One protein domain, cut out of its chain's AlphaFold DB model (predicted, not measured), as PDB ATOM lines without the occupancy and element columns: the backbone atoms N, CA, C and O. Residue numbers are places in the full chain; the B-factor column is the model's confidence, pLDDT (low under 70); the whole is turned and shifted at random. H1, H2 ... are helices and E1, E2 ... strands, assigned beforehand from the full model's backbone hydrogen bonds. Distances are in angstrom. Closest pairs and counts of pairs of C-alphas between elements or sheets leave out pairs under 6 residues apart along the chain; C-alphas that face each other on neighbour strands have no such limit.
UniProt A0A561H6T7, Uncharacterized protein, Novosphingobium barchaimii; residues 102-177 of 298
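What this domain is: This is residues 102 to 177 of the 298 residues of an uncharacterized protein of Novosphingobium barchaimii (UniProt A0A561H6T7). With little regular structure, this is a small antiparallel sheet, E1 E2 E3, with the short helix H1 beside it and two long loops: residues 112 to 143 pass beyond the E1 edge, and residues 156 to 169 loop out where E2 ends and E3 begins. The 76 printed residues run H1 E1 E2 E3; the class is mixed, with 23 residues in named elements. The whole is compact, radius of gyration of the C-alphas 11.6 A, spanning 28 by 28 by 20 A.

How they stand to each other: E1 (144 to 147), E2 (150 to 155) and E3 (170 to 176) form a meander, each strand the antiparallel neighbour of the one before. In the hairpin E1 and E2, N 145 and O 152 are 2.9 A apart, within hydrogen-bond range. In the hairpin E2 and E3, N 153 and O 173 are 2.8 A apart, also within range. H1 (106 to 111), with every O i to N i+4 pair within range, only grazes the sheet with residues 107 to 109.

Where its parts are: H1 begins at C-alpha 106 (12.124, -13.742, -44.434) and measures 8.7 A; E1 measures 9.8 A, E2 15.4 A. E3, 16.7 A, ends at C-alpha 176 (21.294, -17.917, -39.311).

The domain as a whole: The printed part has no cut; the C-alphas farthest apart, Gly 164 and Leu 177, are 31.1 A apart. The links H1 to E1 and E2 to E3 are long. Residues 141 and 157 to 168 have pLDDT under 70.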
ATOM      1  N   THR A 102      23.472 -12.347 -48.490       83.88
ATOM      2  CA  THR A 102      23.113 -10.970 -48.830       83.88
ATOM      3  C   THR A 102      21.611 -10.757 -48.659       83.88
ATOM      4  O   THR A 102      20.809 -11.641 -48.959       83.88
ATOM      5  N   GLY A 103      21.232  -9.558 -48.224       82.69
ATOM      6  CA  GLY A 103      19.839  -9.144 -48.075       82.69
ATOM      7  C   GLY A 103      19.252  -9.496 -46.713       82.69
ATOM      8  O   GLY A 103      19.972  -9.662 -45.732       82.69
ATOM      9  N   CYS A 104      17.927  -9.585 -46.657       86.06
ATOM     10  CA  CYS A 104      17.181  -9.740 -45.416       86.06
ATOM     11  C   CYS A 104      16.474 -11.100 -45.356       86.06
ATOM     12  O   CYS A 104      15.802 -11.479 -46.320       86.06
ATOM     13  N   PRO A 105      16.591 -11.851 -44.248       85.94
ATOM     14  CA  PRO A 105      15.907 -13.128 -44.120       85.94
ATOM     15  C   PRO A 105      14.400 -12.922 -43.923       85.94
ATOM     16  O   PRO A 105      13.971 -11.987 -43.249       85.94
ATOM     17  N   ALA A 106      13.588 -13.838 -44.461       84.00
ATOM     18  CA  ALA A 106      12.124 -13.742 -44.434       84.00
ATOM     19  C   ALA A 106      11.547 -13.583 -43.015       84.00
ATOM     20  O   ALA A 106      10.622 -12.800 -42.812       84.00
ATOM     21  N   ALA A 107      12.128 -14.268 -42.023       83.19
ATOM     22  CA  ALA A 107      11.725 -14.149 -40.622       83.19
ATOM     23  C   ALA A 107      11.890 -12.717 -40.077       83.19
ATOM     24  O   ALA A 107      11.048 -12.230 -39.328       83.19
ATOM     25  N   ILE A 108      12.953 -12.022 -40.491       88.06
ATOM     26  CA  ILE A 108      13.219 -10.634 -40.098       88.06
ATOM     27  C   ILE A 108      12.339  -9.677 -40.898       88.06
ATOM     28  O   ILE A 108      11.749  -8.785 -40.300       88.06
ATOM     29  N   ALA A 109      12.170  -9.900 -42.203       87.62
ATOM     30  CA  ALA A 109      11.286  -9.091 -43.045       87.62
ATOM     31  C   ALA A 109       9.821  -9.125 -42.575       87.62
ATOM     32  O   ALA A 109       9.131  -8.108 -42.625       87.62
ATOM     33  N   GLY A 110       9.349 -10.279 -42.090       85.69
ATOM     34  CA  GLY A 110       8.001 -10.425 -41.539       85.69
ATOM     35  C   GLY A 110       7.802  -9.702 -40.203       85.69
ATOM     36  O   GLY A 110       6.697  -9.251 -39.917       85.69
ATOM     37  N   LYS A 111       8.861  -9.567 -39.392       88.94
ATOM     38  CA  LYS A 111       8.821  -8.870 -38.095       88.94
ATOM     39  C   LYS A 111       9.073  -7.364 -38.225       88.94
ATOM     40  O   LYS A 111       8.465  -6.582 -37.500       88.94
ATOM     41  N   TYR A 112       9.960  -6.970 -39.133       87.56
ATOM     42  CA  TYR A 112      10.413  -5.596 -39.332       87.56
ATOM     43  C   TYR A 112      10.187  -5.181 -40.792       87.56
ATOM     44  O   TYR A 112      11.001  -5.513 -41.664       87.56
ATOM     45  N   PRO A 113       9.093  -4.450 -41.079       84.19
ATOM     46  CA  PRO A 113       8.812  -3.951 -42.418       84.19
ATOM     47  C   PRO A 113       9.994  -3.156 -42.985       84.19
ATOM     48  O   PRO A 113      10.604  -2.342 -42.295       84.19
ATOM     49  N   GLY A 114      10.345  -3.417 -44.246       81.38
ATOM     50  CA  GLY A 114      11.493  -2.782 -44.903       81.38
ATOM     51  C   GLY A 114      12.864  -3.283 -44.433       81.38
ATOM     52  O   GLY A 114      13.876  -2.782 -44.914       81.38
ATOM     53  N   CYS A 115      12.918  -4.275 -43.536       86.69
ATOM     54  CA  CYS A 115      14.159  -4.810 -42.972       86.69
ATOM     55  C   CYS A 115      15.033  -3.749 -42.302       86.69
ATOM     56  O   CYS A 115      16.262  -3.787 -42.372       86.69
ATOM     57  N   VAL A 116      14.360  -2.818 -41.634       85.56
ATOM     58  CA  VAL A 116      14.957  -1.744 -40.854       85.56
ATOM     59  C   VAL A 116      14.716  -2.056 -39.385       85.56
ATOM     60  O   VAL A 116      13.572  -2.132 -38.935       85.56
ATOM     61  N   LEU A 117      15.789  -2.273 -38.630       84.31
ATOM     62  CA  LEU A 117      15.679  -2.583 -37.210       84.31
ATOM     63  C   LEU A 117      15.526  -1.293 -36.390       84.31
ATOM     64  O   LEU A 117      16.122  -0.263 -36.719       84.31
ATOM     65  N   PRO A 118      14.769  -1.322 -35.282       82.75
ATOM     66  CA  PRO A 118      14.742  -0.197 -34.355       82.75
ATOM     67  C   PRO A 118      16.133   0.023 -33.733       82.75
ATOM     68  O   PRO A 118      16.925  -0.921 -33.662       82.75
ATOM     69  N   PRO A 119      16.471   1.234 -33.256       76.94
ATOM     70  CA  PRO A 119      17.687   1.447 -32.478       76.94
ATOM     71  C   PRO A 119      17.758   0.486 -31.288       76.94
ATOM     72  O   PRO A 119      16.740   0.139 -30.687       76.94
ATOM     73  N   ARG A 120      18.968   0.039 -30.947       76.38
ATOM     74  CA  ARG A 120      19.167  -0.770 -29.746       76.38
ATOM     75  C   ARG A 120      19.062   0.163 -28.537       76.38
ATOM     76  O   ARG A 120      19.802   1.135 -28.458       76.38
ATOM     77  N   THR A 121      18.147  -0.123 -27.616       77.06
ATOM     78  CA  THR A 121      17.918   0.715 -26.424       77.06
ATOM     79  C   THR A 121      18.643   0.207 -25.178       77.06
ATOM     80  O   THR A 121      18.806   0.960 -24.222       77.06
ATOM     81  N   HIS A 122      19.104  -1.049 -25.186       76.31
ATOM     82  CA  HIS A 122      19.787  -1.695 -24.062       76.31
ATOM     83  C   HIS A 122      20.921  -2.615 -24.544       76.31
ATOM     84  O   HIS A 122      20.841  -3.162 -25.652       76.31
ATOM     85  N   PRO A 123      21.975  -2.817 -23.733       77.62
ATOM     86  CA  PRO A 123      23.014  -3.799 -24.031       77.62
ATOM     87  C   PRO A 123      22.431  -5.223 -24.117       77.62
ATOM     88  O   PRO A 123      21.342  -5.480 -23.596       77.62
ATOM     89  N   PRO A 124      23.124  -6.165 -24.785       79.38
ATOM     90  CA  PRO A 124      22.652  -7.540 -24.862       79.38
ATOM     91  C   PRO A 124      22.548  -8.159 -23.460       79.38
ATOM     92  O   PRO A 124      23.521  -8.215 -22.717       79.38
ATOM     93  N   GLU A 125      21.361  -8.658 -23.111       82.81
ATOM     94  CA  GLU A 125      21.095  -9.261 -21.793       82.81
ATOM     95  C   GLU A 125      21.869 -10.565 -21.550       82.81
ATOM     96  O   GLU A 125      22.072 -10.985 -20.410       82.81
ATOM     97  N   LYS A 126      22.253 -11.245 -22.633       87.56
ATOM     98  CA  LYS A 126      22.958 -12.524 -22.626       87.56
ATOM     99  C   LYS A 126      24.187 -12.417 -23.509       87.56
ATOM    100  O   LYS A 126      24.113 -11.821 -24.579       87.56
ATOM    101  N   ALA A 127      25.279 -13.061 -23.100       85.56
ATOM    102  CA  ALA A 127      26.530 -13.052 -23.858       85.56
ATOM    103  C   ALA A 127      26.339 -13.541 -25.305       85.56
ATOM    104  O   ALA A 127      26.890 -12.959 -26.222       85.56
ATOM    105  N   TRP A 128      25.475 -14.532 -25.543       83.31
ATOM    106  CA  TRP A 128      25.181 -15.031 -26.893       83.31
ATOM    107  C   TRP A 128      24.255 -14.120 -27.728       83.31
ATOM    108  O   TRP A 128      23.944 -14.450 -28.866       83.31
ATOM    109  N   HIS A 129      23.765 -13.000 -27.183       87.19
ATOM    110  CA  HIS A 129      23.111 -11.935 -27.963       87.19
ATOM    111  C   HIS A 129      24.110 -10.857 -28.417       87.19
ATOM    112  O   HIS A 129      23.738  -9.927 -29.142       87.19
ATOM    113  N   ASP A 130      25.361 -10.948 -27.972       87.94
ATOM    114  CA  ASP A 130      26.467 -10.164 -28.498       87.94
ATOM    115  C   ASP A 130      27.010 -10.863 -29.761       87.94
ATOM    116  O   ASP A 130      27.454 -12.012 -29.677       87.94
ATOM    117  N   PRO A 131      26.972 -10.222 -30.943       86.88
ATOM    118  CA  PRO A 131      27.544 -10.797 -32.158       86.88
ATOM    119  C   PRO A 131      29.029 -11.172 -32.023       86.88
ATOM    120  O   PRO A 131      29.454 -12.179 -32.599       86.88
ATOM    121  N   GLY A 132      29.796 -10.434 -31.209       85.25
ATOM    122  CA  GLY A 132      31.207 -10.716 -30.940       85.25
ATOM    123  C   GLY A 132      31.450 -12.061 -30.248       85.25
ATOM    124  O   GLY A 132      32.540 -12.619 -30.374       85.25
ATOM    125  N   TRP A 133      30.433 -12.636 -29.590       85.50
ATOM    126  CA  TRP A 133      30.514 -13.964 -28.968       85.50
ATOM    127  C   TRP A 133      30.756 -15.086 -29.988       85.50
ATOM    128  O   TRP A 133      31.425 -16.069 -29.676       85.50
ATOM    129  N   PHE A 134      30.233 -14.947 -31.211       80.75
ATOM    130  CA  PHE A 134      30.318 -15.990 -32.241       80.75
ATOM    131  C   PHE A 134      31.603 -15.910 -33.058       80.75
ATOM    132  O   PHE A 134      32.116 -16.930 -33.515       80.75
ATOM    133  N   SER A 135      32.106 -14.698 -33.291       77.06
ATOM    134  CA  SER A 135      33.382 -14.482 -33.961       77.06
ATOM    135  C   SER A 135      33.832 -13.031 -33.789       77.06
ATOM    136  O   SER A 135      33.008 -12.122 -33.920       77.06
ATOM    137  N   PRO A 136      35.144 -12.784 -33.611       80.38
ATOM    138  CA  PRO A 136      35.700 -11.432 -33.583       80.38
ATOM    139  C   PRO A 136      35.352 -10.593 -34.820       80.38
ATOM    140  O   PRO A 136      35.274  -9.375 -34.729       80.38
ATOM    141  N   ALA A 137      35.096 -11.231 -35.969       78.25
ATOM    142  CA  ALA A 137      34.701 -10.542 -37.200       78.25
ATOM    143  C   ALA A 137      33.329  -9.843 -37.109       78.25
ATOM    144  O   ALA A 137      33.007  -9.029 -37.967       78.25
ATOM    145  N   TRP A 138      32.529 -10.165 -36.089       80.00
ATOM    146  CA  TRP A 138      31.220  -9.567 -35.828       80.00
ATOM    147  C   TRP A 138      31.214  -8.687 -34.577       80.00
ATOM    148  O   TRP A 138      30.152  -8.236 -34.172       80.00
ATOM    149  N   ALA A 139      32.368  -8.451 -33.950       80.62
ATOM    150  CA  ALA A 139      32.438  -7.728 -32.681       80.62
ATOM    151  C   ALA A 139      32.068  -6.237 -32.790       80.62
ATOM    152  O   ALA A 139      31.796  -5.611 -31.771       80.62
ATOM    153  N   ASP A 140      32.045  -5.675 -34.003       79.25
ATOM    154  CA  ASP A 140      31.531  -4.327 -34.242       79.25
ATOM    155  C   ASP A 140      29.992  -4.332 -34.210       79.25
ATOM    156  O   ASP A 140      29.317  -4.588 -35.212       79.25
ATOM    157  N   ASP A 141      29.434  -4.055 -33.034       68.88
ATOM    158  CA  ASP A 141      27.993  -4.018 -32.775       68.88
ATOM    159  C   ASP A 141      27.262  -2.858 -33.475       68.88
ATOM    160  O   ASP A 141      26.027  -2.847 -33.544       68.88
ATOM    161  N   THR A 142      28.007  -1.912 -34.055       71.94
ATOM    162  CA  THR A 142      27.452  -0.866 -34.914       71.94
ATOM    163  C   THR A 142      27.096  -1.421 -36.297       71.94
ATOM    164  O   THR A 142      26.112  -1.000 -36.907       71.94
ATOM    165  N   GLN A 143      27.818  -2.448 -36.757       80.25
ATOM    166  CA  GLN A 143      27.632  -3.094 -38.063       80.25
ATOM    167  C   GLN A 143      27.060  -4.514 -37.969       80.25
ATOM    168  O   GLN A 143      26.786  -5.148 -38.993       80.25
ATOM    169  N   ALA A 144      26.844  -5.023 -36.757       86.06
ATOM    170  CA  ALA A 144      26.339  -6.361 -36.509       86.06
ATOM    171  C   ALA A 144      25.258  -6.376 -35.427       86.06
ATOM    172  O   ALA A 144      25.331  -5.682 -34.415       86.06
ATOM    173  N   ARG A 145      24.247  -7.232 -35.592       88.56
ATOM    174  CA  ARG A 145      23.234  -7.439 -34.554       88.56
ATOM    175  C   ARG A 145      22.718  -8.864 -34.518       88.56
ATOM    176  O   ARG A 145      22.320  -9.403 -35.539       88.56
ATOM    177  N   PHE A 146      22.647  -9.437 -33.323       89.69
ATOM    178  CA  PHE A 146      21.880 -10.651 -33.093       89.69
ATOM    179  C   PHE A 146      20.397 -10.299 -32.983       89.69
ATOM    180  O   PHE A 146      20.023  -9.466 -32.160       89.69
ATOM    181  N   GLU A 147      19.554 -10.940 -33.786       89.31
ATOM    182  CA  GLU A 147      18.102 -10.794 -33.707       89.31
ATOM    183  C   GLU A 147      17.422 -12.061 -34.233       89.31
ATOM    184  O   GLU A 147      17.780 -12.576 -35.291       89.31
ATOM    185  N   GLY A 148      16.434 -12.580 -33.496       85.44
ATOM    186  CA  GLY A 148      15.614 -13.710 -33.953       85.44
ATOM    187  C   GLY A 148      16.394 -14.992 -34.277       85.44
ATOM    188  O   GLY A 148      15.927 -15.791 -35.081       85.44
ATOM    189  N   GLY A 149      17.587 -15.180 -33.699       88.25
ATOM    190  CA  GLY A 149      18.451 -16.327 -33.997       88.25
ATOM    191  C   GLY A 149      19.316 -16.175 -35.255       88.25
ATOM    192  O   GLY A 149      19.816 -17.179 -35.769       88.25
ATOM    193  N   TYR A 150      19.489 -14.948 -35.746       89.81
ATOM    194  CA  TYR A 150      20.372 -14.587 -36.852       89.81
ATOM    195  C   TYR A 150      21.429 -13.590 -36.370       89.81
ATOM    196  O   TYR A 150      21.106 -12.686 -35.599       89.81
ATOM    197  N   LEU A 151      22.662 -13.694 -36.871       89.69
ATOM    198  CA  LEU A 151      23.584 -12.558 -36.911       89.69
ATOM    199  C   LEU A 151      23.287 -11.761 -38.169       89.69
ATOM    200  O   LEU A 151      23.384 -12.276 -39.278       89.69
ATOM    201  N   LEU A 152      22.885 -10.516 -37.997       89.06
ATOM    202  CA  LEU A 152      22.534  -9.603 -39.066       89.06
ATOM    203  C   LEU A 152      23.698  -8.658 -39.294       89.06
ATOM    204  O   LEU A 152      24.193  -8.049 -38.349       89.06
ATOM    205  N   ARG A 153      24.107  -8.521 -40.552       88.12
ATOM    206  CA  ARG A 153      25.013  -7.463 -40.974       88.12
ATOM    207  C   ARG A 153      24.180  -6.237 -41.298       88.12
ATOM    208  O   ARG A 153      23.252  -6.296 -42.114       88.12
ATOM    209  N   LEU A 154      24.528  -5.154 -40.635       86.00
ATOM    210  CA  LEU A 154      23.859  -3.881 -40.722       86.00
ATOM    211  C   LEU A 154      24.624  -2.965 -41.675       86.00
ATOM    212  O   LEU A 154      25.851  -2.984 -41.756       86.00
ATOM    213  N   GLY A 155      23.875  -2.202 -42.454       77.69
ATOM    214  CA  GLY A 155      24.408  -1.218 -43.377       77.69
ATOM    215  C   GLY A 155      23.407  -0.092 -43.571       77.69
ATOM    216  O   GLY A 155      22.315  -0.091 -43.000       77.69
ATOM    217  N   ALA A 156      23.771   0.886 -44.393       70.50
ATOM    218  CA  ALA A 156      22.874   1.975 -44.745       70.50
ATOM    219  C   ALA A 156      21.692   1.446 -45.577       70.50
ATOM    220  O   ALA A 156      21.808   1.298 -46.790       70.50
ATOM    221  N   ALA A 157      20.544   1.177 -44.953       57.78
ATOM    222  CA  ALA A 157      19.279   1.190 -45.683       57.78
ATOM    223  C   ALA A 157      18.300   2.139 -44.976       57.78
ATOM    224  O   ALA A 157      17.715   1.786 -43.958       57.78
ATOM    225  N   ASN A 158      18.189   3.349 -45.545       53.81
ATOM    226  CA  ASN A 158      17.243   4.441 -45.262       53.81
ATOM    227  C   ASN A 158      17.075   4.835 -43.773       53.81
ATOM    228  O   ASN A 158      16.051   4.553 -43.154       53.81
ATOM    229  N   THR A 159      18.073   5.534 -43.221       52.50
ATOM    230  CA  THR A 159      18.077   6.193 -41.892       52.50
ATOM    231  C   THR A 159      16.993   7.290 -41.773       52.50
ATOM    232  O   THR A 159      16.672   7.885 -42.801       52.50
ATOM    233  N   PRO A 160      16.450   7.657 -40.578       49.25
ATOM    234  CA  PRO A 160      16.930   7.372 -39.215       49.25
ATOM    235  C   PRO A 160      15.821   6.940 -38.209       49.25
ATOM    236  O   PRO A 160      14.639   6.905 -38.527       49.25
ATOM    237  N   ALA A 161      16.174   6.771 -36.929       46.97
ATOM    238  CA  ALA A 161      15.330   7.330 -35.864       46.97
ATOM    239  C   ALA A 161      16.184   8.155 -34.885       46.97
ATOM    240  O   ALA A 161      16.439   7.760 -33.754       46.97
ATOM    241  N   GLY A 162      16.646   9.313 -35.366       47.12
ATOM    242  CA  GLY A 162      16.695  10.530 -34.552       47.12
ATOM    243  C   GLY A 162      17.996  11.007 -33.902       47.12
ATOM    244  O   GLY A 162      17.964  12.125 -33.403       47.12
ATOM    245  N   SER A 163      19.126  10.288 -33.884       50.44
ATOM    246  CA  SER A 163      20.321  10.835 -33.203       50.44
ATOM    247  C   SER A 163      21.661  10.206 -33.613       50.44
ATOM    248  O   SER A 163      22.018   9.126 -33.161       50.44
ATOM    249  N   GLY A 164      22.445  10.944 -34.398       48.16
ATOM    250  CA  GLY A 164      23.817  11.289 -34.002       48.16
ATOM    251  C   GLY A 164      24.979  10.310 -34.181       48.16
ATOM    252  O   GLY A 164      26.097  10.761 -33.963       48.16
ATOM    253  N   THR A 165      24.799   9.059 -34.609       48.31
ATOM    254  CA  THR A 165      25.938   8.198 -35.001       48.31
ATOM    255  C   THR A 165      25.484   7.106 -35.969       48.31
ATOM    256  O   THR A 165      24.835   6.133 -35.595       48.31
ATOM    257  N   GLU A 166      25.774   7.305 -37.255       53.09
ATOM    258  CA  GLU A 166      25.365   6.425 -38.347       53.09
ATOM    259  C   GLU A 166      26.180   5.129 -38.369       53.09
ATOM    260  O   GLU A 166      27.323   5.073 -38.812       53.09
ATOM    261  N   SER A 167      25.545   4.040 -37.967       54.03
ATOM    262  CA  SER A 167      25.747   2.749 -38.617       54.03
ATOM    263  C   SER A 167      24.354   2.235 -38.935       54.03
ATOM    264  O   SER A 167      23.487   2.178 -38.062       54.03
ATOM    265  N   GLY A 168      24.074   2.082 -40.229       63.50
ATOM    266  CA  GLY A 168      22.701   1.986 -40.709       63.50
ATOM    267  C   GLY A 168      21.957   0.806 -40.090       63.50
ATOM    268  O   GLY A 168      22.538  -0.219 -39.777       63.50
ATOM    269  N   ASN A 169      20.655   0.950 -39.881       76.56
ATOM    270  CA  ASN A 169      19.805  -0.067 -39.262       76.56
ATOM    271  C   ASN A 169      19.146  -1.010 -40.283       76.56
ATOM    272  O   ASN A 169      18.313  -1.842 -39.919       76.56
ATOM    273  N   GLY A 170      19.530  -0.878 -41.549       84.12
ATOM    274  CA  GLY A 170      19.101  -1.735 -42.635       84.12
ATOM    275  C   GLY A 170      19.850  -3.059 -42.637       84.12
ATOM    276  O   GLY A 170      21.081  -3.085 -42.589       84.12
ATOM    277  N   VAL A 171      19.121  -4.167 -42.746       87.06
ATOM    278  CA  VAL A 171      19.735  -5.491 -42.904       87.06
ATOM    279  C   VAL A 171      20.232  -5.653 -44.334       87.06
ATOM    280  O   VAL A 171      19.444  -5.754 -45.276       87.06
ATOM    281  N   VAL A 172      21.552  -5.727 -44.486       85.50
ATOM    282  CA  VAL A 172      22.223  -5.933 -45.781       85.50
ATOM    283  C   VAL A 172      22.770  -7.350 -45.939       85.50
ATOM    284  O   VAL A 172      23.195  -7.748 -47.027       85.50
ATOM    285  N   GLY A 173      22.774  -8.128 -44.861       85.50
ATOM    286  CA  GLY A 173      23.110  -9.539 -44.898       85.50
ATOM    287  C   GLY A 173      22.833 -10.243 -43.582       85.50
ATOM    288  O   GLY A 173      22.501  -9.606 -42.584       85.50
ATOM    289  N   TYR A 174      22.973 -11.565 -43.571       86.69
ATOM    290  CA  TYR A 174      22.712 -12.360 -42.378       86.69
ATOM    291  C   TYR A 174      23.435 -13.710 -42.355       86.69
ATOM    292  O   TYR A 174      23.847 -14.243 -43.383       86.69
ATOM    293  N   LEU A 175      23.529 -14.278 -41.158       87.94
ATOM    294  CA  LEU A 175      23.984 -15.626 -40.849       87.94
ATOM    295  C   LEU A 175      22.973 -16.243 -39.865       87.94
ATOM    296  O   LEU A 175      22.906 -15.798 -38.718       87.94
ATOM    297  N   PRO A 176      22.137 -17.211 -40.262       87.81
ATOM    298  CA  PRO A 176      21.294 -17.917 -39.311       87.81
ATOM    299  C   PRO A 176      22.131 -18.873 -38.466       87.81
ATOM    300  O   PRO A 176      23.057 -19.524 -38.950       87.81
ATOM    301  N   LEU A 177      21.767 -18.972 -37.195       87.06
ATOM    302  CA  LEU A 177      22.517 -19.743 -36.217       87.06
ATOM    303  C   LEU A 177      21.824 -21.068 -35.898       87.06
ATOM    304  O   LEU A 177      20.589 -21.154 -35.855       87.06
TER     305      LEU A 177